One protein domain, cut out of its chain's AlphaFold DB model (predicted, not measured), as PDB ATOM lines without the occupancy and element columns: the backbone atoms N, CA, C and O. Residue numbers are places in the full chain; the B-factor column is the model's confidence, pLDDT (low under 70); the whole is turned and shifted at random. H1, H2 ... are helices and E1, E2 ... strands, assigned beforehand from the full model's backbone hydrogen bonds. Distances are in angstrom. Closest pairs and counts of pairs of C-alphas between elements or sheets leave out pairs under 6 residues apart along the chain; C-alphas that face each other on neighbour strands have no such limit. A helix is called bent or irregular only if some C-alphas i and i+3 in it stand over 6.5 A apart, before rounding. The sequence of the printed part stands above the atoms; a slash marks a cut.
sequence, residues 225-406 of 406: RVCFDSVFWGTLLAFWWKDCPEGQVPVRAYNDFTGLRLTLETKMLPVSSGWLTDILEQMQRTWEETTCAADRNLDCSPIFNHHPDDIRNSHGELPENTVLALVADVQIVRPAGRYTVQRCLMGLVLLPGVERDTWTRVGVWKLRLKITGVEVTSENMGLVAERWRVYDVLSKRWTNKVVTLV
ATOM      1  N   ARG A 225     159.575 127.608  30.830       86.31
ATOM      2  CA  ARG A 225     160.834 127.989  30.158       86.31
ATOM      3  C   ARG A 225     162.076 127.338  30.746       86.31
ATOM      4  O   ARG A 225     163.050 127.144  30.021       86.31
ATOM      5  N   VAL A 226     162.091 127.097  32.055       91.56
ATOM      6  CA  VAL A 226     163.223 126.475  32.743       91.56
ATOM      7  C   VAL A 226     162.782 125.869  34.074       91.56
ATOM      8  O   VAL A 226     162.065 126.506  34.845       91.56
ATOM      9  N   CYS A 227     163.259 124.665  34.370       92.69
ATOM     10  CA  CYS A 227     163.156 124.045  35.688       92.69
ATOM     11  C   CYS A 227     164.489 124.193  36.423       92.69
ATOM     12  O   CYS A 227     165.556 123.968  35.846       92.69
ATOM     13  N   PHE A 228     164.416 124.592  37.689       92.62
ATOM     14  CA  PHE A 228     165.539 124.651  38.612       92.62
ATOM     15  C   PHE A 228     165.181 123.814  39.837       92.62
ATOM     16  O   PHE A 228     164.302 124.201  40.606       92.62
ATOM     17  N   ASP A 229     165.889 122.709  40.038       91.25
ATOM     18  CA  ASP A 229     165.653 121.796  41.150       91.25
ATOM     19  C   ASP A 229     166.887 121.680  42.030       91.25
ATOM     20  O   ASP A 229     168.021 121.551  41.564       91.25
ATOM     21  N   SER A 230     166.653 121.670  43.335       89.25
ATOM     22  CA  SER A 230     167.662 121.256  44.292       89.25
ATOM     23  C   SER A 230     167.621 119.737  44.459       89.25
ATOM     24  O   SER A 230     166.581 119.160  44.800       89.25
ATOM     25  N   VAL A 231     168.766 119.099  44.223       90.38
ATOM     26  CA  VAL A 231     168.935 117.651  44.375       90.38
ATOM     27  C   VAL A 231     169.541 117.319  45.734       90.38
ATOM     28  O   VAL A 231     169.052 116.430  46.424       90.38
ATOM     29  N   PHE A 232     170.574 118.055  46.146       91.12
ATOM     30  CA  PHE A 232     171.247 117.847  47.426       91.12
ATOM     31  C   PHE A 232     171.712 119.170  48.037       91.12
ATOM     32  O   PHE A 232     172.158 120.064  47.315       91.12
ATOM     33  N   TRP A 233     171.668 119.247  49.369       91.19
ATOM     34  CA  TRP A 233     172.314 120.285  50.170       91.19
ATOM     35  C   TRP A 233     173.004 119.680  51.388       91.19
ATOM     36  O   TRP A 233     172.427 118.850  52.087       91.19
ATOM     37  N   GLY A 234     174.216 120.149  51.673       91.69
ATOM     38  CA  GLY A 234     174.849 119.931  52.965       91.69
ATOM     39  C   GLY A 234     174.075 120.655  54.065       91.69
ATOM     40  O   GLY A 234     173.545 121.747  53.847       91.69
ATOM     41  N   THR A 235     174.007 120.053  55.248       92.50
ATOM     42  CA  THR A 235     173.235 120.589  56.376       92.50
ATOM     43  C   THR A 235     174.154 120.961  57.525       92.50
ATOM     44  O   THR A 235     175.023 120.187  57.914       92.50
ATOM     45  N   LEU A 236     173.964 122.158  58.079       93.25
ATOM     46  CA  LEU A 236     174.594 122.542  59.338       93.25
ATOM     47  C   LEU A 236     173.892 121.814  60.483       93.25
ATOM     48  O   LEU A 236     172.731 122.104  60.763       93.25
ATOM     49  N   LEU A 237     174.603 120.901  61.140       93.25
ATOM     50  CA  LEU A 237     174.080 120.159  62.286       93.25
ATOM     51  C   LEU A 237     174.253 120.948  63.583       93.25
ATOM     52  O   LEU A 237     173.307 121.090  64.352       93.25
ATOM     53  N   ALA A 238     175.454 121.483  63.811       92.44
ATOM     54  CA  ALA A 238     175.795 122.169  65.052       92.44
ATOM     55  C   ALA A 238     176.911 123.199  64.851       92.44
ATOM     56  O   ALA A 238     177.686 123.138  63.894       92.44
ATOM     57  N   PHE A 239     176.999 124.141  65.784       92.94
ATOM     58  CA  PHE A 239     178.139 125.033  65.953       92.94
ATOM     59  C   PHE A 239     178.352 125.286  67.447       92.94
ATOM     60  O   PHE A 239     177.387 125.345  68.213       92.94
ATOM     61  N   TRP A 240     179.604 125.427  67.870       92.00
ATOM     62  CA  TRP A 240     179.944 125.671  69.272       92.00
ATOM     63  C   TRP A 240     181.327 126.305  69.404       92.00
ATOM     64  O   TRP A 240     182.147 126.249  68.487       92.00
ATOM     65  N   TRP A 241     181.588 126.891  70.569       90.69
ATOM     66  CA  TRP A 241     182.923 127.311  70.983       90.69
ATOM     67  C   TRP A 241     183.471 126.285  71.969       90.69
ATOM     68  O   TRP A 241     182.734 125.822  72.834       90.69
ATOM     69  N   LYS A 242     184.763 125.959  71.881       82.50
ATOM     70  CA  LYS A 242     185.423 124.982  72.771       82.50
ATOM     71  C   LYS A 242     185.180 125.243  74.270       82.50
ATOM     72  O   LYS A 242     185.030 124.291  75.027       82.50
ATOM     73  N   ASP A 243     185.087 126.513  74.666       83.19
ATOM     74  CA  ASP A 243     184.905 126.931  76.065       83.19
ATOM     75  C   ASP A 243     183.442 127.268  76.429       83.19
ATOM     76  O   ASP A 243     183.190 127.885  77.464       83.19
ATOM     77  N   CYS A 244     182.470 126.957  75.566       83.19
ATOM     78  CA  CYS A 244     181.070 127.352  75.741       83.19
ATOM     79  C   CYS A 244     180.135 126.142  75.580       83.19
ATOM     80  O   CYS A 244     180.394 125.295  74.723       83.19
ATOM     81  N   PRO A 245     179.041 126.044  76.360       77.56
ATOM     82  CA  PRO A 245     178.028 125.018  76.142       77.56
ATOM     83  C   PRO A 245     177.480 125.049  74.710       77.56
ATOM     84  O   PRO A 245     177.291 126.118  74.125       77.56
ATOM     85  N   GLU A 246     177.198 123.872  74.154       72.62
ATOM     86  CA  GLU A 246     176.649 123.733  72.805       72.62
ATOM     87  C   GLU A 246     175.339 124.529  72.650       72.62
ATOM     88  O   GLU A 246     174.479 124.533  73.532       72.62
ATOM     89  N   GLY A 247     175.204 125.250  71.533       68.06
ATOM     90  CA  GLY A 247     174.031 126.081  71.240       68.06
ATOM     91  C   GLY A 247     174.018 127.471  71.889       68.06
ATOM     92  O   GLY A 247     173.148 128.274  71.549       68.06
ATOM     93  N   GLN A 248     174.974 127.805  72.763       81.31
ATOM     94  CA  GLN A 248     175.129 129.166  73.287       81.31
ATOM     95  C   GLN A 248     176.141 129.972  72.465       81.31
ATOM     96  O   GLN A 248     177.239 129.515  72.152       81.31
ATOM     97  N   VAL A 249     175.766 131.207  72.126       85.88
ATOM     98  CA  VAL A 249     176.644 132.157  71.435       85.88
ATOM     99  C   VAL A 249     177.261 133.075  72.491       85.88
ATOM    100  O   VAL A 249     176.530 133.850  73.115       85.88
ATOM    101  N   PRO A 250     178.582 133.022  72.727       89.00
ATOM    102  CA  PRO A 250     179.201 133.874  73.731       89.00
ATOM    103  C   PRO A 250     179.162 135.344  73.285       89.00
ATOM    104  O   PRO A 250     179.228 135.650  72.099       89.00
ATOM    105  N   VAL A 251     179.133 136.292  74.229       83.94
ATOM    106  CA  VAL A 251     179.072 137.742  73.920       83.94
ATOM    107  C   VAL A 251     180.245 138.203  73.032       83.94
ATOM    108  O   VAL A 251     180.106 139.115  72.211       83.94
ATOM    109  N   ARG A 252     181.394 137.527  73.161       87.81
ATOM    110  CA  ARG A 252     182.612 137.741  72.364       87.81
ATOM    111  C   ARG A 252     182.543 137.205  70.926       87.81
ATOM    112  O   ARG A 252     183.408 137.541  70.131       87.81
ATOM    113  N   ALA A 253     181.506 136.451  70.548       89.25
ATOM    114  CA  ALA A 253     181.401 135.765  69.249       89.25
ATOM    115  C   ALA A 253     181.494 136.677  68.012       89.25
ATOM    116  O   ALA A 253     181.713 136.197  66.904       89.25
ATOM    117  N   TYR A 254     181.306 137.988  68.179       91.69
ATOM    118  CA  TYR A 254     181.396 138.956  67.087       91.69
ATOM    119  C   TYR A 254     182.827 139.362  66.731       91.69
ATOM    120  O   TYR A 254     183.041 139.856  65.627       91.69
ATOM    121  N   ASN A 255     183.785 139.202  67.648       89.44
ATOM    122  CA  ASN A 255     185.170 139.615  67.431       89.44
ATOM    123  C   ASN A 255     186.235 138.620  67.916       89.44
ATOM    124  O   ASN A 255     187.385 138.751  67.510       89.44
ATOM    125  N   ASP A 256     185.876 137.632  68.730       90.50
ATOM    126  CA  ASP A 256     186.735 136.513  69.119       90.50
ATOM    127  C   ASP A 256     186.133 135.206  68.586       90.50
ATOM    128  O   ASP A 256     185.065 134.753  69.019       90.50
ATOM    129  N   PHE A 257     186.816 134.617  67.606       91.19
ATOM    130  CA  PHE A 257     186.409 133.376  66.947       91.19
ATOM    131  C   PHE A 257     187.182 132.159  67.467       91.19
ATOM    132  O   PHE A 257     187.027 131.059  66.935       91.19
ATOM    133  N   THR A 258     187.997 132.338  68.509       89.62
ATOM    134  CA  THR A 258     188.882 131.298  69.026       89.62
ATOM    135  C   THR A 258     188.080 130.081  69.476       89.62
ATOM    136  O   THR A 258     187.150 130.181  70.278       89.62
ATOM    137  N   GLY A 259     188.435 128.914  68.935       89.19
ATOM    138  CA  GLY A 259     187.780 127.646  69.250       89.19
ATOM    139  C   GLY A 259     186.366 127.477  68.683       89.19
ATOM    140  O   GLY A 259     185.699 126.524  69.090       89.19
ATOM    141  N   LEU A 260     185.903 128.357  67.785       93.06
ATOM    142  CA  LEU A 260     184.643 128.181  67.057       93.06
ATOM    143  C   LEU A 260     184.743 126.994  66.091       93.06
ATOM    144  O   LEU A 260     185.659 126.929  65.275       93.06
ATOM    145  N   ARG A 261     183.768 126.088  66.149       93.38
ATOM    146  CA  ARG A 261     183.652 124.921  65.268       93.38
ATOM    147  C   ARG A 261     182.285 124.846  64.622       93.38
ATOM    148  O   ARG A 261     181.292 125.288  65.204       93.38
ATOM    149  N   LEU A 262     182.246 124.249  63.434       94.06
ATOM    150  CA  LEU A 262     181.020 123.964  62.695       94.06
ATOM    151  C   LEU A 262     180.969 122.490  62.332       94.06
ATOM    152  O   LEU A 262     181.929 121.974  61.761       94.06
ATOM    153  N   THR A 263     179.833 121.846  62.565       94.94
ATOM    154  CA  THR A 263     179.586 120.487  62.090       94.94
ATOM    155  C   THR A 263     178.608 120.483  60.933       94.94
ATOM    156  O   THR A 263     177.470 120.934  61.066       94.94
ATOM    157  N   LEU A 264     179.045 119.935  59.804       95.06
ATOM    158  CA  LEU A 264     178.246 119.793  58.594       95.06
ATOM    159  C   LEU A 264     178.012 118.317  58.289       95.06
ATOM    160  O   LEU A 264     178.940 117.514  58.331       95.06
ATOM    161  N   GLU A 265     176.790 117.973  57.910       95.88
ATOM    162  CA  GLU A 265     176.499 116.726  57.215       95.88
ATOM    163  C   GLU A 265     176.640 116.948  55.707       95.88
ATOM    164  O   GLU A 265     176.018 117.846  55.134       95.88
ATOM    165  N   THR A 266     177.496 116.159  55.058       95.88
ATOM    166  CA  THR A 266     177.853 116.324  53.643       95.88
ATOM    167  C   THR A 266     178.323 115.003  53.028       95.88
ATOM    168  O   THR A 266     178.676 114.064  53.738       95.88
ATOM    169  N   LYS A 267     178.343 114.912  51.693       96.06
ATOM    170  CA  LYS A 267     178.984 113.808  50.966       96.06
ATOM    171  C   LYS A 267     180.450 114.134  50.708       96.06
ATOM    172  O   LYS A 267     180.749 115.208  50.194       96.06
ATOM    173  N   MET A 268     181.350 113.199  50.998       95.62
ATOM    174  CA  MET A 268     182.787 113.376  50.774       95.62
ATOM    175  C   MET A 268     183.386 112.309  49.864       95.62
ATOM    176  O   MET A 268     183.001 111.138  49.942       95.62
ATOM    177  N   LEU A 269     184.392 112.707  49.080       95.00
ATOM    178  CA  LEU A 269     185.260 111.797  48.336       95.00
ATOM    179  C   LEU A 269     186.707 112.338  48.264       95.00
ATOM    180  O   LEU A 269     186.904 113.496  47.882       95.00
ATOM    181  N   PRO A 270     187.735 111.540  48.617       94.19
ATOM    182  CA  PRO A 270     189.135 111.937  48.456       94.19
ATOM    183  C   PRO A 270     189.521 112.145  46.990       94.19
ATOM    184  O   PRO A 270     189.133 111.356  46.130       94.19
ATOM    185  N   VAL A 271     190.352 113.148  46.696       90.69
ATOM    186  CA  VAL A 271     190.784 113.429  45.315       90.69
ATOM    187  C   VAL A 271     191.587 112.270  44.716       90.69
ATOM    188  O   VAL A 271     191.384 111.917  43.552       90.69
ATOM    189  N   SER A 272     192.395 111.594  45.538       87.81
ATOM    190  CA  SER A 272     193.165 110.391  45.183       87.81
ATOM    191  C   SER A 272     192.314 109.214  44.689       87.81
ATOM    192  O   SER A 272     192.834 108.270  44.103       87.81
ATOM    193  N   SER A 273     190.994 109.262  44.885       86.62
ATOM    194  CA  SER A 273     190.062 108.229  44.432       86.62
ATOM    195  C   SER A 273     189.712 108.294  42.941       86.62
ATOM    196  O   SER A 273     188.948 107.439  42.490       86.62
ATOM    197  N   GLY A 274     190.222 109.279  42.189       88.62
ATOM    198  CA  GLY A 274     189.843 109.491  40.786       88.62
ATOM    199  C   GLY A 274     188.418 110.035  40.652       88.62
ATOM    200  O   GLY A 274     187.629 109.539  39.855       88.62
ATOM    201  N   TRP A 275     188.075 111.032  41.474       89.25
ATOM    202  CA  TRP A 275     186.705 111.522  41.679       89.25
ATOM    203  C   TRP A 275     185.949 111.911  40.396       89.25
ATOM    204  O   TRP A 275     184.742 111.699  40.320       89.25
ATOM    205  N   LEU A 276     186.630 112.471  39.389       90.25
ATOM    206  CA  LEU A 276     185.982 112.868  38.136       90.25
ATOM    207  C   LEU A 276     185.621 111.643  37.291       90.25
ATOM    208  O   LEU A 276     184.504 111.559  36.788       90.25
ATOM    209  N   THR A 277     186.544 110.686  37.179       91.81
ATOM    210  CA  THR A 277     186.306 109.407  36.503       91.81
ATOM    211  C   THR A 277     185.165 108.649  37.173       91.81
ATOM    212  O   THR A 277     184.282 108.157  36.486       91.81
ATOM    213  N   ASP A 278     185.126 108.641  38.508       92.31
ATOM    214  CA  ASP A 278     184.048 108.022  39.284       92.31
ATOM    215  C   ASP A 278     182.660 108.601  38.952       92.31
ATOM    216  O   ASP A 278     181.712 107.844  38.745       92.31
ATOM    217  N   ILE A 279     182.541 109.931  38.843       91.56
ATOM    218  CA  ILE A 279     181.287 110.590  38.444       91.56
ATOM    219  C   ILE A 279     180.900 110.201  37.014       91.56
ATOM    220  O   ILE A 279     179.747 109.856  36.766       91.56
ATOM    221  N   LEU A 280     181.845 110.245  36.072       91.31
ATOM    222  CA  LEU A 280     181.563 109.938  34.667       91.31
ATOM    223  C   LEU A 280     181.157 108.470  34.470       91.31
ATOM    224  O   LEU A 280     180.178 108.203  33.774       91.31
ATOM    225  N   GLU A 281     181.839 107.532  35.131       91.62
ATOM    226  CA  GLU A 281     181.471 106.112  35.121       91.62
ATOM    227  C   GLU A 281     180.102 105.873  35.764       91.62
ATOM    228  O   GLU A 281     179.301 105.103  35.235       91.62
ATOM    229  N   GLN A 282     179.808 106.529  36.893       92.00
ATOM    230  CA  GLN A 282     178.501 106.412  37.535       92.00
ATOM    231  C   GLN A 282     177.389 106.919  36.617       92.00
ATOM    232  O   GLN A 282     176.364 106.257  36.490       92.00
ATOM    233  N   MET A 283     177.585 108.063  35.961       88.31
ATOM    234  CA  MET A 283     176.609 108.603  35.016       88.31
ATOM    235  C   MET A 283     176.374 107.654  33.845       88.31
ATOM    236  O   MET A 283     175.221 107.386  33.515       88.31
ATOM    237  N   GLN A 284     177.447 107.102  33.269       87.81
ATOM    238  CA  GLN A 284     177.336 106.129  32.188       87.81
ATOM    239  C   GLN A 284     176.518 104.903  32.620       87.81
ATOM    240  O   GLN A 284     175.591 104.517  31.913       87.81
ATOM    241  N   ARG A 285     176.778 104.350  33.812       87.94
ATOM    242  CA  ARG A 285     175.984 103.238  34.368       87.94
ATOM    243  C   ARG A 285     174.515 103.616  34.553       87.94
ATOM    244  O   ARG A 285     173.637 102.881  34.111       87.94
ATOM    245  N   THR A 286     174.239 104.779  35.146       85.31
ATOM    246  CA  THR A 286     172.868 105.272  35.350       85.31
ATOM    247  C   THR A 286     172.104 105.399  34.020       85.31
ATOM    248  O   THR A 286     170.901 105.146  33.974       85.31
ATOM    249  N   TRP A 287     172.784 105.751  32.923       83.06
ATOM    250  CA  TRP A 287     172.180 105.826  31.587       83.06
ATOM    251  C   TRP A 287     172.035 104.478  30.889       83.06
ATOM    252  O   TRP A 287     171.068 104.281  30.162       83.06
ATOM    253  N   GLU A 288     172.949 103.536  31.096       84.00
ATOM    254  CA  GLU A 288     172.811 102.176  30.560       84.00
ATOM    255  C   GLU A 288     171.638 101.436  31.224       84.00
ATOM    256  O   GLU A 288     170.888 100.715  30.561       84.00
ATOM    257  N   GLU A 289     171.424 101.675  32.519       84.56
ATOM    258  CA  GLU A 289     170.383 101.034  33.331       84.56
ATOM    259  C   GLU A 289     169.020 101.749  33.267       84.56
ATOM    260  O   GLU A 289     168.028 101.253  33.811       84.56
ATOM    261  N   THR A 290     168.926 102.901  32.592       81.62
ATOM    262  CA  THR A 290     167.676 103.666  32.538       81.62
ATOM    263  C   THR A 290     166.553 102.934  31.790       81.62
ATOM    264  O   THR A 290     166.722 102.306  30.732       81.62
ATOM    265  N   THR A 291     165.340 103.085  32.324       77.56
ATOM    266  CA  THR A 291     164.097 102.619  31.702       77.56
ATOM    267  C   THR A 291     163.653 103.510  30.536       77.56
ATOM    268  O   THR A 291     162.843 103.076  29.715       77.56
ATOM    269  N   CYS A 292     164.192 104.730  30.408       80.56
ATOM    270  CA  CYS A 292     163.852 105.663  29.337       80.56
ATOM    271  C   CYS A 292     164.800 105.507  28.138       80.56
ATOM    272  O   CYS A 292     165.932 105.972  28.168       80.56
ATOM    273  N   ALA A 293     164.335 104.907  27.037       78.44
ATOM    274  CA  ALA A 293     165.178 104.663  25.858       78.44
ATOM    275  C   ALA A 293     165.847 105.932  25.278       78.44
ATOM    276  O   ALA A 293     166.937 105.835  24.720       78.44
ATOM    277  N   ALA A 294     165.225 107.107  25.442       75.94
ATOM    278  CA  ALA A 294     165.773 108.392  25.001       75.94
ATOM    279  C   ALA A 294     167.013 108.843  25.799       75.94
ATOM    280  O   ALA A 294     167.816 109.615  25.287       75.94
ATOM    281  N   ASP A 295     167.203 108.339  27.022       79.75
ATOM    282  CA  ASP A 295     168.318 108.722  27.895       79.75
ATOM    283  C   ASP A 295     169.562 107.815  27.715       79.75
ATOM    284  O   ASP A 295     170.539 107.969  28.440       79.75
ATOM    285  N   ARG A 296     169.555 106.860  26.768       75.81
ATOM    286  CA  ARG A 296     170.649 105.872  26.598       75.81
ATOM    287  C   ARG A 296     171.828 106.356  25.754       75.81
ATOM    288  O   ARG A 296     172.926 105.834  25.892       75.81
ATOM    289  N   ASN A 297     171.603 107.333  24.876       75.75
ATOM    290  CA  ASN A 297     172.596 107.824  23.914       75.75
ATOM    291  C   ASN A 297     172.902 109.303  24.170       75.75
ATOM    292  O   ASN A 297     172.664 110.161  23.319       75.75
ATOM    293  N   LEU A 298     173.373 109.598  25.378       83.50
ATOM    294  CA  LEU A 298     173.659 110.956  25.826       83.50
ATOM    295  C   LEU A 298     175.157 111.232  25.808       83.50
ATOM    296  O   LEU A 298     175.973 110.336  26.006       83.50
ATOM    297  N   ASP A 299     175.500 112.501  25.618       85.19
ATOM    298  CA  ASP A 299     176.867 112.988  25.772       85.19
ATOM    299  C   ASP A 299     176.935 113.996  26.922       85.19
ATOM    300  O   ASP A 299     176.011 114.794  27.132       85.19
ATOM    301  N   CYS A 300     178.038 113.966  27.668       88.25
ATOM    302  CA  CYS A 300     178.283 114.857  28.790       88.25
ATOM    303  C   CYS A 300     179.656 115.504  28.691       88.25
ATOM    304  O   CYS A 300     180.694 114.850  28.687       88.25
ATOM    305  N   SER A 301     179.646 116.832  28.716       90.88
ATOM    306  CA  SER A 301     180.852 117.649  28.788       90.88
ATOM    307  C   SER A 301     181.033 118.191  30.214       90.88
ATOM    308  O   SER A 301     180.360 119.169  30.574       90.88
ATOM    309  N   PRO A 302     181.908 117.590  31.046       93.62
ATOM    310  CA  PRO A 302     182.202 118.095  32.381       93.62
ATOM    311  C   PRO A 302     183.086 119.348  32.314       93.62
ATOM    312  O   PRO A 302     184.053 119.415  31.561       93.62
ATOM    313  N   ILE A 303     182.774 120.346  33.137       93.69
ATOM    314  CA  ILE A 303     183.606 121.534  33.345       93.69
ATOM    315  C   ILE A 303     183.863 121.664  34.835       93.69
ATOM    316  O   ILE A 303     182.944 121.957  35.602       93.69
ATOM    317  N   PHE A 304     185.112 121.444  35.228       93.50
ATOM    318  CA  PHE A 304     185.555 121.572  36.604       93.50
ATOM    319  C   PHE A 304     186.295 122.889  36.816       93.50
ATOM    320  O   PHE A 304     187.167 123.261  36.031       93.50
ATOM    321  N   ASN A 305     185.950 123.587  37.891       93.12
ATOM    322  CA  ASN A 305     186.632 124.787  38.341       93.12
ATOM    323  C   ASN A 305     186.963 124.642  39.826       93.12
ATOM    324  O   ASN A 305     186.076 124.393  40.641       93.12
ATOM    325  N   HIS A 306     188.235 124.824  40.163       93.31
ATOM    326  CA  HIS A 306     188.729 124.893  41.531       93.31
ATOM    327  C   HIS A 306     189.124 126.337  41.852       93.31
ATOM    328  O   HIS A 306     189.751 127.012  41.036       93.31
ATOM    329  N   HIS A 307     188.742 126.797  43.039       94.12
ATOM    330  CA  HIS A 307     189.043 128.125  43.548       94.12
ATOM    331  C   HIS A 307     189.705 127.994  44.925       94.12
ATOM    332  O   HIS A 307     188.992 127.813  45.917       94.12
ATOM    333  N   PRO A 308     191.043 128.047  44.998       94.12
ATOM    334  CA  PRO A 308     191.755 127.989  46.267       94.12
ATOM    335  C   PRO A 308     191.551 129.272  47.075       94.12
ATOM    336  O   PRO A 308     191.374 130.360  46.519       94.12
ATOM    337  N   ASP A 309     191.605 129.135  48.396       92.38
ATOM    338  CA  ASP A 309     191.473 130.252  49.336       92.38
ATOM    339  C   ASP A 309     192.715 131.163  49.313       92.38
ATOM    340  O   ASP A 309     192.597 132.387  49.421       92.38
ATOM    341  N   ASP A 310     193.896 130.580  49.081       90.00
ATOM    342  CA  ASP A 310     195.138 131.301  48.802       90.00
ATOM    343  C   ASP A 310     195.481 131.230  47.310       90.00
ATOM    344  O   ASP A 310     195.820 130.174  46.780       90.00
ATOM    345  N   ILE A 311     195.413 132.379  46.634       91.12
ATOM    346  CA  ILE A 311     195.640 132.474  45.189       91.12
ATOM    347  C   ILE A 311     197.108 132.694  44.786       91.12
ATOM    348  O   ILE A 311     197.393 132.799  43.596       91.12
ATOM    349  N   ARG A 312     198.052 132.778  45.739       87.69
ATOM    350  CA  ARG A 312     199.468 133.111  45.462       87.69
ATOM    351  C   ARG A 312     200.181 132.092  44.568       87.69
ATOM    352  O   ARG A 312     200.962 132.495  43.713       87.69
ATOM    353  N   ASN A 313     199.891 130.802  44.745       67.31
ATOM    354  CA  ASN A 313     200.586 129.692  44.073       67.31
ATOM    355  C   ASN A 313     199.628 128.792  43.277       67.31
ATOM    356  O   ASN A 313     199.858 127.593  43.112       67.31
ATOM    357  N   SER A 314     198.509 129.349  42.824       67.38
ATOM    358  CA  SER A 314     197.435 128.566  42.225       67.38
ATOM    359  C   SER A 314     197.764 128.154  40.798       67.38
ATOM    360  O   SER A 314     197.448 128.864  39.849       67.38
ATOM    361  N   HIS A 315     198.327 126.958  40.638       64.44
ATOM    362  CA  HIS A 315     198.438 126.291  39.336       64.44
ATOM    363  C   HIS A 315     197.112 125.664  38.864       64.44
ATOM    364  O   HIS A 315     197.049 125.075  37.791       64.44
ATOM    365  N   GLY A 316     196.036 125.797  39.650       65.56
ATOM    366  CA  GLY A 316     194.711 125.244  39.345       65.56
ATOM    367  C   GLY A 316     194.524 123.785  39.772       65.56
ATOM    368  O   GLY A 316     193.396 123.298  39.767       65.56
ATOM    369  N   GLU A 317     195.588 123.108  40.203       78.69
ATOM    370  CA  GLU A 317     195.534 121.727  40.682       78.69
ATOM    371  C   GLU A 317     194.999 121.621  42.117       78.69
ATOM    372  O   GLU A 317     195.104 122.546  42.928       78.69
ATOM    373  N   LEU A 318     194.386 120.475  42.416       85.31
ATOM    374  CA  LEU A 318     193.952 120.115  43.760       85.31
ATOM    375  C   LEU A 318     195.145 119.508  44.519       85.31
ATOM    376  O   LEU A 318     195.780 118.601  43.983       85.31
ATOM    377  N   PRO A 319     195.441 119.939  45.755       81.88
ATOM    378  CA  PRO A 319     196.507 119.327  46.545       81.88
ATOM    379  C   PRO A 319     196.266 117.822  46.790       81.88
ATOM    380  O   PRO A 319     195.127 117.404  47.010       81.88
ATOM    381  N   GLU A 320     197.332 117.012  46.806       77.31
ATOM    382  CA  GLU A 320     197.273 115.532  46.787       77.31
ATOM    383  C   GLU A 320     196.462 114.897  47.936       77.31
ATOM    384  O   GLU A 320     195.853 113.842  47.761       77.31
ATOM    385  N   ASN A 321     196.385 115.564  49.092       88.00
ATOM    386  CA  ASN A 321     195.698 115.075  50.297       88.00
ATOM    387  C   ASN A 321     194.323 115.715  50.527       88.00
ATOM    388  O   ASN A 321     193.797 115.690  51.642       88.00
ATOM    389  N   THR A 322     193.746 116.325  49.492       92.75
ATOM    390  CA  THR A 322     192.443 116.976  49.616       92.75
ATOM    391  C   THR A 322     191.280 116.006  49.507       92.75
ATOM    392  O   THR A 322     191.307 114.988  48.810       92.75
ATOM    393  N   VAL A 323     190.210 116.369  50.205       95.62
ATOM    394  CA  VAL A 323     188.907 115.729  50.111       95.62
ATOM    395  C   VAL A 323     187.907 116.748  49.589       95.62
ATOM    396  O   VAL A 323     187.842 117.881  50.069       95.62
ATOM    397  N   LEU A 324     187.124 116.338  48.595       96.62
ATOM    398  CA  LEU A 324     186.016 117.129  48.082       96.62
ATOM    399  C   LEU A 324     184.792 116.851  48.950       96.62
ATOM    400  O   LEU A 324     184.349 115.708  49.042       96.62
ATOM    401  N   ALA A 325     184.247 117.889  49.579       97.25
ATOM    402  CA  ALA A 325     182.983 117.824  50.306       97.25
ATOM    403  C   ALA A 325     181.890 118.526  49.497       97.25
ATOM    404  O   ALA A 325     182.043 119.687  49.128       97.25
ATOM    405  N   LEU A 326     180.790 117.841  49.206       96.94
ATOM    406  CA  LEU A 326     179.679 118.376  48.427       96.94
ATOM    407  C   LEU A 326     178.769 119.244  49.299       96.94
ATOM    408  O   LEU A 326     178.210 118.785  50.291       96.94
ATOM    409  N   VAL A 327     178.545 120.486  48.902       95.31
ATOM    410  CA  VAL A 327     177.627 121.393  49.602       95.31
ATOM    411  C   VAL A 327     176.302 121.511  48.869       95.31
ATOM    412  O   VAL A 327     175.271 121.608  49.524       95.31
ATOM    413  N   ALA A 328     176.311 121.500  47.537       94.00
ATOM    414  CA  ALA A 328     175.113 121.671  46.729       94.00
ATOM    415  C   ALA A 328     175.168 120.814  45.464       94.00
ATOM    416  O   ALA A 328     176.200 120.764  44.799       94.00
ATOM    417  N   ASP A 329     174.037 120.218  45.100       94.19
ATOM    418  CA  ASP A 329     173.777 119.670  43.768       94.19
ATOM    419  C   ASP A 329     172.469 120.260  43.248       94.19
ATOM    420  O   ASP A 329     171.409 120.142  43.874       94.19
ATOM    421  N   VAL A 330     172.572 120.940  42.114       93.50
ATOM    422  CA  VAL A 330     171.476 121.657  41.483       93.50
ATOM    423  C   VAL A 330     171.297 121.172  40.061       93.50
ATOM    424  O   VAL A 330     172.246 121.107  39.279       93.50
ATOM    425  N   GLN A 331     170.048 120.917  39.708       94.12
ATOM    426  CA  GLN A 331     169.639 120.547  38.373       94.12
ATOM    427  C   GLN A 331     168.964 121.718  37.668       94.12
ATOM    428  O   GLN A 331     168.121 122.412  38.232       94.12
ATOM    429  N   ILE A 332     169.324 121.903  36.403       93.44
ATOM    430  CA  ILE A 332     168.703 122.870  35.507       93.44
ATOM    431  C   ILE A 332     168.250 122.125  34.255       93.44
ATOM    432  O   ILE A 332     169.062 121.463  33.606       93.44
ATOM    433  N   VAL A 333     166.974 122.262  33.897       93.81
ATOM    434  CA  VAL A 333     166.397 121.697  32.669       93.81
ATOM    435  C   VAL A 333     165.755 122.808  31.853       93.81
ATOM    436  O   VAL A 333     165.058 123.659  32.402       93.81
ATOM    437  N   ARG A 334     166.006 122.836  30.543       91.50
ATOM    438  CA  ARG A 334     165.481 123.859  29.630       91.50
ATOM    439  C   ARG A 334     165.198 123.288  28.236       91.50
ATOM    440  O   ARG A 334     165.942 122.416  27.789       91.50
ATOM    441  N   PRO A 335     164.194 123.821  27.516       86.44
ATOM    442  CA  PRO A 335     163.742 123.277  26.237       86.44
ATOM    443  C   PRO A 335     164.613 123.691  25.042       86.44
ATOM    444  O   PRO A 335     164.482 123.145  23.955       86.44
ATOM    445  N   ALA A 336     165.501 124.677  25.208       75.06
ATOM    446  CA  ALA A 336     166.335 125.189  24.125       75.06
ATOM    447  C   ALA A 336     167.754 125.521  24.605       75.06
ATOM    448  O   ALA A 336     167.957 126.037  25.709       75.06
ATOM    449  N   GLY A 337     168.740 125.254  23.746       73.25
ATOM    450  CA  GLY A 337     170.159 125.531  23.978       73.25
ATOM    451  C   GLY A 337     171.059 124.357  23.591       73.25
ATOM    452  O   GLY A 337     170.587 123.275  23.270       73.25
ATOM    453  N   ARG A 338     172.380 124.567  23.648       71.94
ATOM    454  CA  ARG A 338     173.383 123.536  23.314       71.94
ATOM    455  C   ARG A 338     173.355 122.326  24.263       71.94
ATOM    456  O   ARG A 338     173.825 121.265  23.890       71.94
ATOM    457  N   TYR A 339     172.847 122.506  25.479       81.44
ATOM    458  CA  TYR A 339     172.670 121.473  26.501       81.44
ATOM    459  C   TYR A 339     171.351 121.750  27.227       81.44
ATOM    460  O   TYR A 339     171.127 122.879  27.697       81.44
ATOM    461  N   THR A 340     170.477 120.744  27.233       88.00
ATOM    462  CA  THR A 340     169.085 120.804  27.706       88.00
ATOM    463  C   THR A 340     168.964 120.420  29.176       88.00
ATOM    464  O   THR A 340     168.120 120.979  29.872       88.00
ATOM    465  N   VAL A 341     169.863 119.562  29.672       91.94
ATOM    466  CA  VAL A 341     170.004 119.229  31.095       91.94
ATOM    467  C   VAL A 341     171.399 119.627  31.581       91.94
ATOM    468  O   VAL A 341     172.406 119.449  30.890       91.94
ATOM    469  N   GLN A 342     171.471 120.193  32.781       93.44
ATOM    470  CA  GLN A 342     172.720 120.544  33.445       93.44
ATOM    471  C   GLN A 342     172.658 120.163  34.922       93.44
ATOM    472  O   GLN A 342     171.689 120.492  35.606       93.44
ATOM    473  N   ARG A 343     173.726 119.539  35.424       93.56
ATOM    474  CA  ARG A 343     173.946 119.333  36.864       93.56
ATOM    475  C   ARG A 343     175.105 120.204  37.334       93.56
ATOM    476  O   ARG A 343     176.167 120.224  36.714       93.56
ATOM    477  N   CYS A 344     174.875 120.978  38.387       94.50
ATOM    478  CA  CYS A 344     175.842 121.883  38.996       94.50
ATOM    479  C   CYS A 344     176.143 121.398  40.406       94.50
ATOM    480  O   CYS A 344     175.352 121.632  41.319       94.50
ATOM    481  N   LEU A 345     177.294 120.763  40.571       95.94
ATOM    482  CA  LEU A 345     177.786 120.334  41.867       95.94
ATOM    483  C   LEU A 345     178.755 121.392  42.387       95.94
ATOM    484  O   LEU A 345     179.606 121.888  41.646       95.94
ATOM    485  N   MET A 346     178.603 121.768  43.649       96.31
ATOM    486  CA  MET A 346     179.415 122.784  44.309       96.31
ATOM    487  C   MET A 346     179.811 122.295  45.689       96.31
ATOM    488  O   MET A 346     179.000 121.689  46.394       96.31
ATOM    489  N   GLY A 347     181.038 122.579  46.101       96.94
ATOM    490  CA  GLY A 347     181.538 122.043  47.351       96.94
ATOM    491  C   GLY A 347     182.790 122.713  47.879       96.94
ATOM    492  O   GLY A 347     183.324 123.645  47.283       96.94
ATOM    493  N   LEU A 348     183.244 122.212  49.022       97.56
ATOM    494  CA  LEU A 348     184.463 122.636  49.697       97.56
ATOM    495  C   LEU A 348     185.619 121.720  49.303       97.56
ATOM    496  O   LEU A 348     185.428 120.520  49.080       97.56
ATOM    497  N   VAL A 349     186.817 122.290  49.258       96.56
ATOM    498  CA  VAL A 349     188.079 121.553  49.226       96.56
ATOM    499  C   VAL A 349     188.639 121.570  50.640       96.56
ATOM    500  O   VAL A 349     188.892 122.639  51.200       96.56
ATOM    501  N   LEU A 350     188.778 120.387  51.232       96.69
ATOM    502  CA  LEU A 350     189.161 120.224  52.629       96.69
ATOM    503  C   LEU A 350     190.491 119.482  52.747       96.69
ATOM    504  O   LEU A 350     190.733 118.507  52.034       96.69
ATOM    505  N   LEU A 351     191.320 119.917  53.691       95.38
ATOM    506  CA  LEU A 351     192.461 119.165  54.206       95.38
ATOM    507  C   LEU A 351     192.161 118.684  55.628       95.38
ATOM    508  O   LEU A 351     191.409 119.352  56.342       95.38
ATOM    509  N   PRO A 352     192.740 117.555  56.070       94.62
ATOM    510  CA  PRO A 352     192.711 117.183  57.478       94.62
ATOM    511  C   PRO A 352     193.269 118.320  58.347       94.62
ATOM    512  O   PRO A 352     194.320 118.883  58.038       94.62
ATOM    513  N   GLY A 353     192.545 118.669  59.406       89.75
ATOM    514  CA  GLY A 353     192.972 119.669  60.378       89.75
ATOM    515  C   GLY A 353     194.054 119.137  61.321       89.75
ATOM    516  O   GLY A 353     194.405 117.958  61.306       89.75
ATOM    517  N   VAL A 354     194.580 120.024  62.173       85.81
ATOM    518  CA  VAL A 354     195.606 119.676  63.176       85.81
ATOM    519  C   VAL A 354     195.060 118.693  64.216       85.81
ATOM    520  O   VAL A 354     195.774 117.809  64.687       85.81
ATOM    521  N   GLU A 355     193.788 118.845  64.582       88.88
ATOM    522  CA  GLU A 355     193.118 117.941  65.506       88.88
ATOM    523  C   GLU A 355     192.464 116.771  64.767       88.88
ATOM    524  O   GLU A 355     191.991 116.890  63.632       88.88
ATOM    525  N   ARG A 356     192.378 115.628  65.446       88.50
ATOM    526  CA  ARG A 356     191.718 114.438  64.911       88.50
ATOM    527  C   ARG A 356     190.254 114.735  64.559       88.50
ATOM    528  O   ARG A 356     189.560 115.406  65.315       88.50
ATOM    529  N   ASP A 357     189.802 114.199  63.424       88.81
ATOM    530  CA  ASP A 357     188.428 114.324  62.909       88.81
ATOM    531  C   ASP A 357     187.977 115.776  62.647       88.81
ATOM    532  O   ASP A 357     186.782 116.065  62.525       88.81
ATOM    533  N   THR A 358     188.942 116.690  62.507       94.81
ATOM    534  CA  THR A 358     188.707 118.072  62.085       94.81
ATOM    535  C   THR A 358     189.209 118.313  60.670       94.81
ATOM    536  O   THR A 358     190.057 117.579  60.158       94.81
ATOM    537  N   TRP A 359     188.668 119.343  60.027       96.25
ATOM    538  CA  TRP A 359     188.963 119.683  58.643       96.25
ATOM    539  C   TRP A 359     189.213 121.176  58.492       96.25
ATOM    540  O   TRP A 359     188.493 122.003  59.047       96.25
ATOM    541  N   THR A 360     190.208 121.509  57.684       95.38
ATOM    542  CA  THR A 360     190.558 122.872  57.298       95.38
ATOM    543  C   THR A 360     190.089 123.104  55.871       95.38
ATOM    544  O   THR A 360     190.405 122.325  54.967       95.38
ATOM    545  N   ARG A 361     189.331 124.176  55.648       95.62
ATOM    546  CA  ARG A 361     188.965 124.606  54.300       95.62
ATOM    547  C   ARG A 361     190.170 125.254  53.621       95.62
ATOM    548  O   ARG A 361     190.824 126.101  54.216       95.62
ATOM    549  N   VAL A 362     190.444 124.844  52.385       94.62
ATOM    550  CA  VAL A 362     191.525 125.411  51.556       94.62
ATOM    551  C   VAL A 362     191.046 125.921  50.198       94.62
ATOM    552  O   VAL A 362     191.841 126.397  49.389       94.62
ATOM    553  N   GLY A 363     189.750 125.814  49.930       95.00
ATOM    554  CA  GLY A 363     189.138 126.303  48.709       95.00
ATOM    555  C   GLY A 363     187.721 125.787  48.529       95.00
ATOM    556  O   GLY A 363     187.148 125.111  49.391       95.00
ATOM    557  N   VAL A 364     187.173 126.074  47.357       96.69
ATOM    558  CA  VAL A 364     185.884 125.561  46.892       96.69
ATOM    559  C   VAL A 364     186.004 125.060  45.460       96.69
ATOM    560  O   VAL A 364     186.928 125.413  44.726       96.69
ATOM    561  N   TRP A 365     185.058 124.233  45.041       96.12
ATOM    562  CA  TRP A 365     185.037 123.672  43.697       96.12
ATOM    563  C   TRP A 365     183.632 123.678  43.108       96.12
ATOM    564  O   TRP A 365     182.637 123.577  43.827       96.12
ATOM    565  N   LYS A 366     183.564 123.779  41.780       95.81
ATOM    566  CA  LYS A 366     182.342 123.708  40.978       95.81
ATOM    567  C   LYS A 366     182.539 122.730  39.834       95.81
ATOM    568  O   LYS A 366     183.454 122.897  39.032       95.81
ATOM    569  N   LEU A 367     181.645 121.761  39.714       95.62
ATOM    570  CA  LEU A 367     181.547 120.878  38.559       95.62
ATOM    571  C   LEU A 367     180.228 121.150  37.841       95.62
ATOM    572  O   LEU A 367     179.150 121.023  38.419       95.62
ATOM    573  N   ARG A 368     180.311 121.525  36.566       94.81
ATOM    574  CA  ARG A 368     179.154 121.643  35.676       94.81
ATOM    575  C   ARG A 368     179.161 120.489  34.691       94.81
ATOM    576  O   ARG A 368     180.039 120.414  33.840       94.81
ATOM    577  N   LEU A 369     178.161 119.631  34.792       93.94
ATOM    578  CA  LEU A 369     177.918 118.534  33.868       93.94
ATOM    579  C   LEU A 369     176.898 119.017  32.843       93.94
ATOM    580  O   LEU A 369     175.738 119.256  33.186       93.94
ATOM    581  N   LYS A 370     177.345 119.246  31.607       93.12
ATOM    582  CA  LYS A 370     176.488 119.697  30.504       93.12
ATOM    583  C   LYS A 370     176.061 118.488  29.694       93.12
ATOM    584  O   LYS A 370     176.893 117.920  28.991       93.12
ATOM    585  N   ILE A 371     174.790 118.123  29.795       91.00
ATOM    586  CA  ILE A 371     174.239 116.929  29.160       91.00
ATOM    587  C   ILE A 371     173.512 117.326  27.874       91.00
ATOM    588  O   ILE A 371     172.731 118.284  27.837       91.00
ATOM    589  N   THR A 372     173.786 116.580  26.809       87.81
ATOM    590  CA  THR A 372     173.194 116.760  25.480       87.81
ATOM    591  C   THR A 372     172.547 115.462  25.001       87.81
ATOM    592  O   THR A 372     172.828 114.395  25.539       87.81
ATOM    593  N   GLY A 373     171.646 115.563  24.021       85.56
ATOM    594  CA  GLY A 373     170.886 114.418  23.501       85.56
ATOM    595  C   GLY A 373     169.539 114.174  24.192       85.56
ATOM    596  O   GLY A 373     168.760 113.363  23.713       85.56
ATOM    597  N   VAL A 374     169.220 114.908  25.268       87.06
ATOM    598  CA  VAL A 374     167.900 114.838  25.917       87.06
ATOM    599  C   VAL A 374     166.922 115.759  25.191       87.06
ATOM    600  O   VAL A 374     167.107 116.982  25.192       87.06
ATOM    601  N   GLU A 375     165.868 115.188  24.610       87.44
ATOM    602  CA  GLU A 375     164.773 115.950  24.008       87.44
ATOM    603  C   GLU A 375     163.896 116.595  25.087       87.44
ATOM    604  O   GLU A 375     163.168 115.925  25.825       87.44
ATOM    605  N   VAL A 376     163.961 117.924  25.166       88.81
ATOM    606  CA  VAL A 376     163.183 118.722  26.114       88.81
ATOM    607  C   VAL A 376     162.328 119.718  25.344       88.81
ATOM    608  O   VAL A 376     162.839 120.544  24.593       88.81
ATOM    609  N   THR A 377     161.022 119.663  25.564       89.19
ATOM    610  CA  THR A 377     160.023 120.615  25.081       89.19
ATOM    611  C   THR A 377     159.361 121.286  26.277       89.19
ATOM    612  O   THR A 377     159.441 120.797  27.402       89.19
ATOM    613  N   SER A 378     158.660 122.397  26.060       86.81
ATOM    614  CA  SER A 378     157.897 123.043  27.137       86.81
ATOM    615  C   SER A 378     156.811 122.140  27.741       86.81
ATOM    616  O   SER A 378     156.431 122.351  28.887       86.81
ATOM    617  N   GLU A 379     156.347 121.123  27.008       87.94
ATOM    618  CA  GLU A 379     155.316 120.181  27.458       87.94
ATOM    619  C   GLU A 379     155.883 119.035  28.309       87.94
ATOM    620  O   GLU A 379     155.244 118.616  29.271       87.94
ATOM    621  N   ASN A 380     157.084 118.532  27.994       90.06
ATOM    622  CA  ASN A 380     157.676 117.386  28.700       90.06
ATOM    623  C   ASN A 380     158.710 117.776  29.776       90.06
ATOM    624  O   ASN A 380     159.156 116.913  30.533       90.06
ATOM    625  N   MET A 381     159.099 119.054  29.857       91.19
ATOM    626  CA  MET A 381     160.218 119.512  30.684       91.19
ATOM    627  C   MET A 381     160.077 119.148  32.163       91.19
ATOM    628  O   MET A 381     161.057 118.718  32.764       91.19
ATOM    629  N   GLY A 382     158.876 119.278  32.737       90.06
ATOM    630  CA  GLY A 382     158.628 118.907  34.134       90.06
ATOM    631  C   GLY A 382     158.896 117.422  34.399       90.06
ATOM    632  O   GLY A 382     159.599 117.082  35.344       90.06
ATOM    633  N   LEU A 383     158.444 116.543  33.499       90.06
ATOM    634  CA  LEU A 383     158.681 115.097  33.597       90.06
ATOM    635  C   LEU A 383     160.165 114.747  33.441       90.06
ATOM    636  O   LEU A 383     160.671 113.851  34.115       90.06
ATOM    637  N   VAL A 384     160.875 115.447  32.549       90.56
ATOM    638  CA  VAL A 384     162.331 115.299  32.417       90.56
ATOM    639  C   VAL A 384     163.015 115.740  33.709       90.56
ATOM    640  O   VAL A 384     163.869 115.016  34.210       90.56
ATOM    641  N   ALA A 385     162.622 116.878  34.280       92.06
ATOM    642  CA  ALA A 385     163.191 117.387  35.519       92.06
ATOM    643  C   ALA A 385     162.978 116.421  36.697       92.06
ATOM    644  O   ALA A 385     163.943 116.061  37.371       92.06
ATOM    645  N   GLU A 386     161.763 115.914  36.898       91.50
ATOM    646  CA  GLU A 386     161.470 114.924  37.942       91.50
ATOM    647  C   GLU A 386     162.290 113.643  37.769       91.50
ATOM    648  O   GLU A 386     162.923 113.183  38.718       91.50
ATOM    649  N   ARG A 387     162.347 113.103  36.545       89.44
ATOM    650  CA  ARG A 387     163.120 111.893  36.234       89.44
ATOM    651  C   ARG A 387     164.608 112.078  36.526       89.44
ATOM    652  O   ARG A 387     165.211 111.270  37.227       89.44
ATOM    653  N   TRP A 388     165.193 113.160  36.017       89.81
ATOM    654  CA  TRP A 388     166.620 113.442  36.161       89.81
ATOM    655  C   TRP A 388     167.023 113.803  37.588       89.81
ATOM    656  O   TRP A 388     168.162 113.554  37.987       89.81
ATOM    657  N   ARG A 389     166.089 114.334  38.384       88.88
ATOM    658  CA  ARG A 389     166.332 114.660  39.792       88.88
ATOM    659  C   ARG A 389     166.649 113.411  40.613       88.88
ATOM    660  O   ARG A 389     167.426 113.502  41.558       88.88
ATOM    661  N   VAL A 390     166.069 112.268  40.244       87.81
ATOM    662  CA  VAL A 390     166.245 110.981  40.936       87.81
ATOM    663  C   VAL A 390     167.504 110.242  40.475       87.81
ATOM    664  O   VAL A 390     167.996 109.374  41.189       87.81
ATOM    665  N   TYR A 391     168.064 110.582  39.311       87.62
ATOM    666  CA  TYR A 391     169.304 109.966  38.846       87.62
ATOM    667  C   TYR A 391     170.484 110.322  39.755       87.62
ATOM    668  O   TYR A 391     170.851 111.494  39.925       87.62
ATOM    669  N   ASP A 392     171.112 109.275  40.292       84.94
ATOM    670  CA  ASP A 392     172.343 109.373  41.061       84.94
ATOM    671  C   ASP A 392     173.521 109.636  40.120       84.94
ATOM    672  O   ASP A 392     173.982 108.775  39.368       84.94
ATOM    673  N   VAL A 393     174.008 110.874  40.179       88.31
ATOM    674  CA  VAL A 393     175.236 111.330  39.507       88.31
ATOM    675  C   VAL A 393     176.477 110.993  40.341       88.31
ATOM    676  O   VAL A 393     177.594 110.947  39.834       88.31
ATOM    677  N   LEU A 394     176.287 110.756  41.638       90.50
ATOM    678  CA  LEU A 394     177.347 110.436  42.582       90.50
ATOM    679  C   LEU A 394     177.328 108.944  42.870       90.50
ATOM    680  O   LEU A 394     176.291 108.398  43.244       90.50
ATOM    681  N   SER A 395     178.476 108.288  42.723       91.62
ATOM    682  CA  SER A 395     178.587 106.865  43.029       91.62
ATOM    683  C   SER A 395     178.444 106.602  44.532       91.62
ATOM    684  O   SER A 395     178.563 107.499  45.372       91.62
ATOM    685  N   LYS A 396     178.313 105.324  44.900       91.31
ATOM    686  CA  LYS A 396     178.330 104.876  46.305       91.31
ATOM    687  C   LYS A 396     179.646 105.182  47.038       91.31
ATOM    688  O   LYS A 396     179.697 105.036  48.257       91.31
ATOM    689  N   ARG A 397     180.711 105.593  46.332       92.94
ATOM    690  CA  ARG A 397     181.976 106.024  46.951       92.94
ATOM    691  C   ARG A 397     181.856 107.393  47.616       92.94
ATOM    692  O   ARG A 397     182.602 107.666  48.555       92.94
ATOM    693  N   TRP A 398     180.915 108.228  47.174       94.38
ATOM    694  CA  TRP A 398     180.558 109.468  47.857       94.38
ATOM    695  C   TRP A 398     179.772 109.134  49.119       94.38
ATOM    696  O   TRP A 398     178.567 108.886  49.086       94.38
ATOM    697  N   THR A 399     180.470 109.105  50.249       94.06
ATOM    698  CA  THR A 399     179.870 108.698  51.524       94.06
ATOM    699  C   THR A 399     179.343 109.902  52.289       94.06
ATOM    700  O   THR A 399     180.005 110.939  52.343       94.06
ATOM    701  N   ASN A 400     178.168 109.753  52.906       94.62
ATOM    702  CA  ASN A 400     177.669 110.730  53.870       94.62
ATOM    703  C   ASN A 400     178.592 110.731  55.095       94.62
ATOM    704  O   ASN A 400     178.885 109.681  55.674       94.62
ATOM    705  N   LYS A 401     179.065 111.914  55.467       95.06
ATOM    706  CA  LYS A 401     179.980 112.151  56.575       95.06
ATOM    707  C   LYS A 401     179.522 113.365  57.364       95.06
ATOM    708  O   LYS A 401     179.024 114.341  56.810       95.06
ATOM    709  N   VAL A 402     179.758 113.287  58.664       96.06
ATOM    710  CA  VAL A 402     179.670 114.419  59.574       96.06
ATOM    711  C   VAL A 402     181.079 114.987  59.701       96.06
ATOM    712  O   VAL A 402     181.984 114.290  60.159       96.06
ATOM    713  N   VAL A 403     181.283 116.215  59.233       94.81
ATOM    714  CA  VAL A 403     182.590 116.885  59.235       94.81
ATOM    715  C   VAL A 403     182.584 118.030  60.219       94.81
ATOM    716  O   VAL A 403     181.655 118.833  60.219       94.81
ATOM    717  N   THR A 404     183.635 118.129  61.024       96.25
ATOM    718  CA  THR A 404     183.857 119.291  61.884       96.25
ATOM    719  C   THR A 404     184.901 120.177  61.236       96.25
ATOM    720  O   THR A 404     186.057 119.777  61.105       96.25
ATOM    721  N   LEU A 405     184.504 121.367  60.810       95.81
ATOM    722  CA  LEU A 405     185.448 122.360  60.331       95.81
ATOM    723  C   LEU A 405     186.111 123.038  61.548       95.81
ATOM    724  O   LEU A 405     185.405 123.372  62.511       95.81
ATOM    725  N   VAL A 406     187.439 123.259  61.483       92.19
ATOM    726  CA  VAL A 406     188.201 124.190  62.366       92.19
ATOM    727  C   VAL A 406     188.860 125.398  61.684       92.19
ATOM    728  O   VAL A 406     189.179 125.346  60.468       92.19
TER     729      VAL A 406
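This is residues 225 to 406 of the 406 residues of an uncharacterized protein of Alternaria gaisen (UniProt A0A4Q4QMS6). A long body is built on one small barrel, the closed ring E3, E5, E6, E7, E8, whose strands bend and run past the ring, so that E1 beside E5 and E4 beside E7 widen one end and E2 beside E3 lengthens the other. H3 covers E1 and E5 from outside, H2 stands near E4, and the short H1 is at the far end beyond E2 and E3. The printed part has 182 residues, with three named helices and eight named strands in the order E1 E2 H1 E3 H2 E4 E5 E6 E7 H3 E8; its sheet is mixed, and so is its class. It is elongated, 58 by 34 by 29 A, and only just loose, close to compact, with a radius of gyration of the C-alphas of 19.2 A.

E1, residues 227 to 233, begins with C-alpha 227 at (163.156, 124.045, 35.688) and runs on into E2, residues 235 to 241, at 43 degrees. H1, residues 251 to 254, is irregular, with C-alphas 251 and 254 7.3 A apart. E3 is residues 260 to 270, 25.1 A long, and bends by 88 degrees at residue 267. H2, residues 275 to 288, spans 20.1 A. E4, residues 299 to 308, spans 29.4 A; E5, residues 323 to 333, 29.1 A; E6, residues 341 to 352, 34.9 A; E7, residues 358 to 372, 39.8 A. E5 bends by 58 degrees at residue 327 and E7 by 71 degrees at residue 362. H3 is residues 381 to 390, and E8, residues 399 to 405, ends with C-alpha 405 at (185.448, 122.360, 60.331).

E5, E6 and E7 form a meander, each the antiparallel neighbour of the one before, with hairpins E5 and E6, N 330 and O 344 at 3.0 A, and E6 and E7, N 345 and O 367 at 2.9 A. E4 is antiparallel to E7, N 303 and O 368 at 2.8 A, and with the meander makes a Greek key, its first strand beside its fourth. E7, H3 and E8 are a strand-helix-strand unit, two parallel strands joined through a helix, with a right-handed crossover; N 359 and O 404 are 2.9 A apart. E3 is antiparallel to E8, N 264 and O 403 at 2.9 A, and to E5, N 269 and O 324 at 3.0 A. E2 is antiparallel to E3, N 237 and O 263 at 2.9 A; E1 to E5, N 229 and O 331 at 2.9 A. H3 lies outside the barrel over E1 and E5, at a height over the sheet of 8.2 A, along E5 at 3 degrees on the local plane. H2 stands at the sheet's level, 0.7 A, and H1 is not on the barrel. Each O i to N i+4 pair is within hydrogen-bond range in H2, 5 of 6 in H3; H1 is too short for one.

The C-alphas of Val 251 and Ala 293, the two farthest apart, are 60.0 A apart. The printed part has no cut. The link E4 to E5, residues 309 to 322, is long. Mean pLDDT of the printed part is 89.4; residue 247 and residues 313 to 316 are under 70.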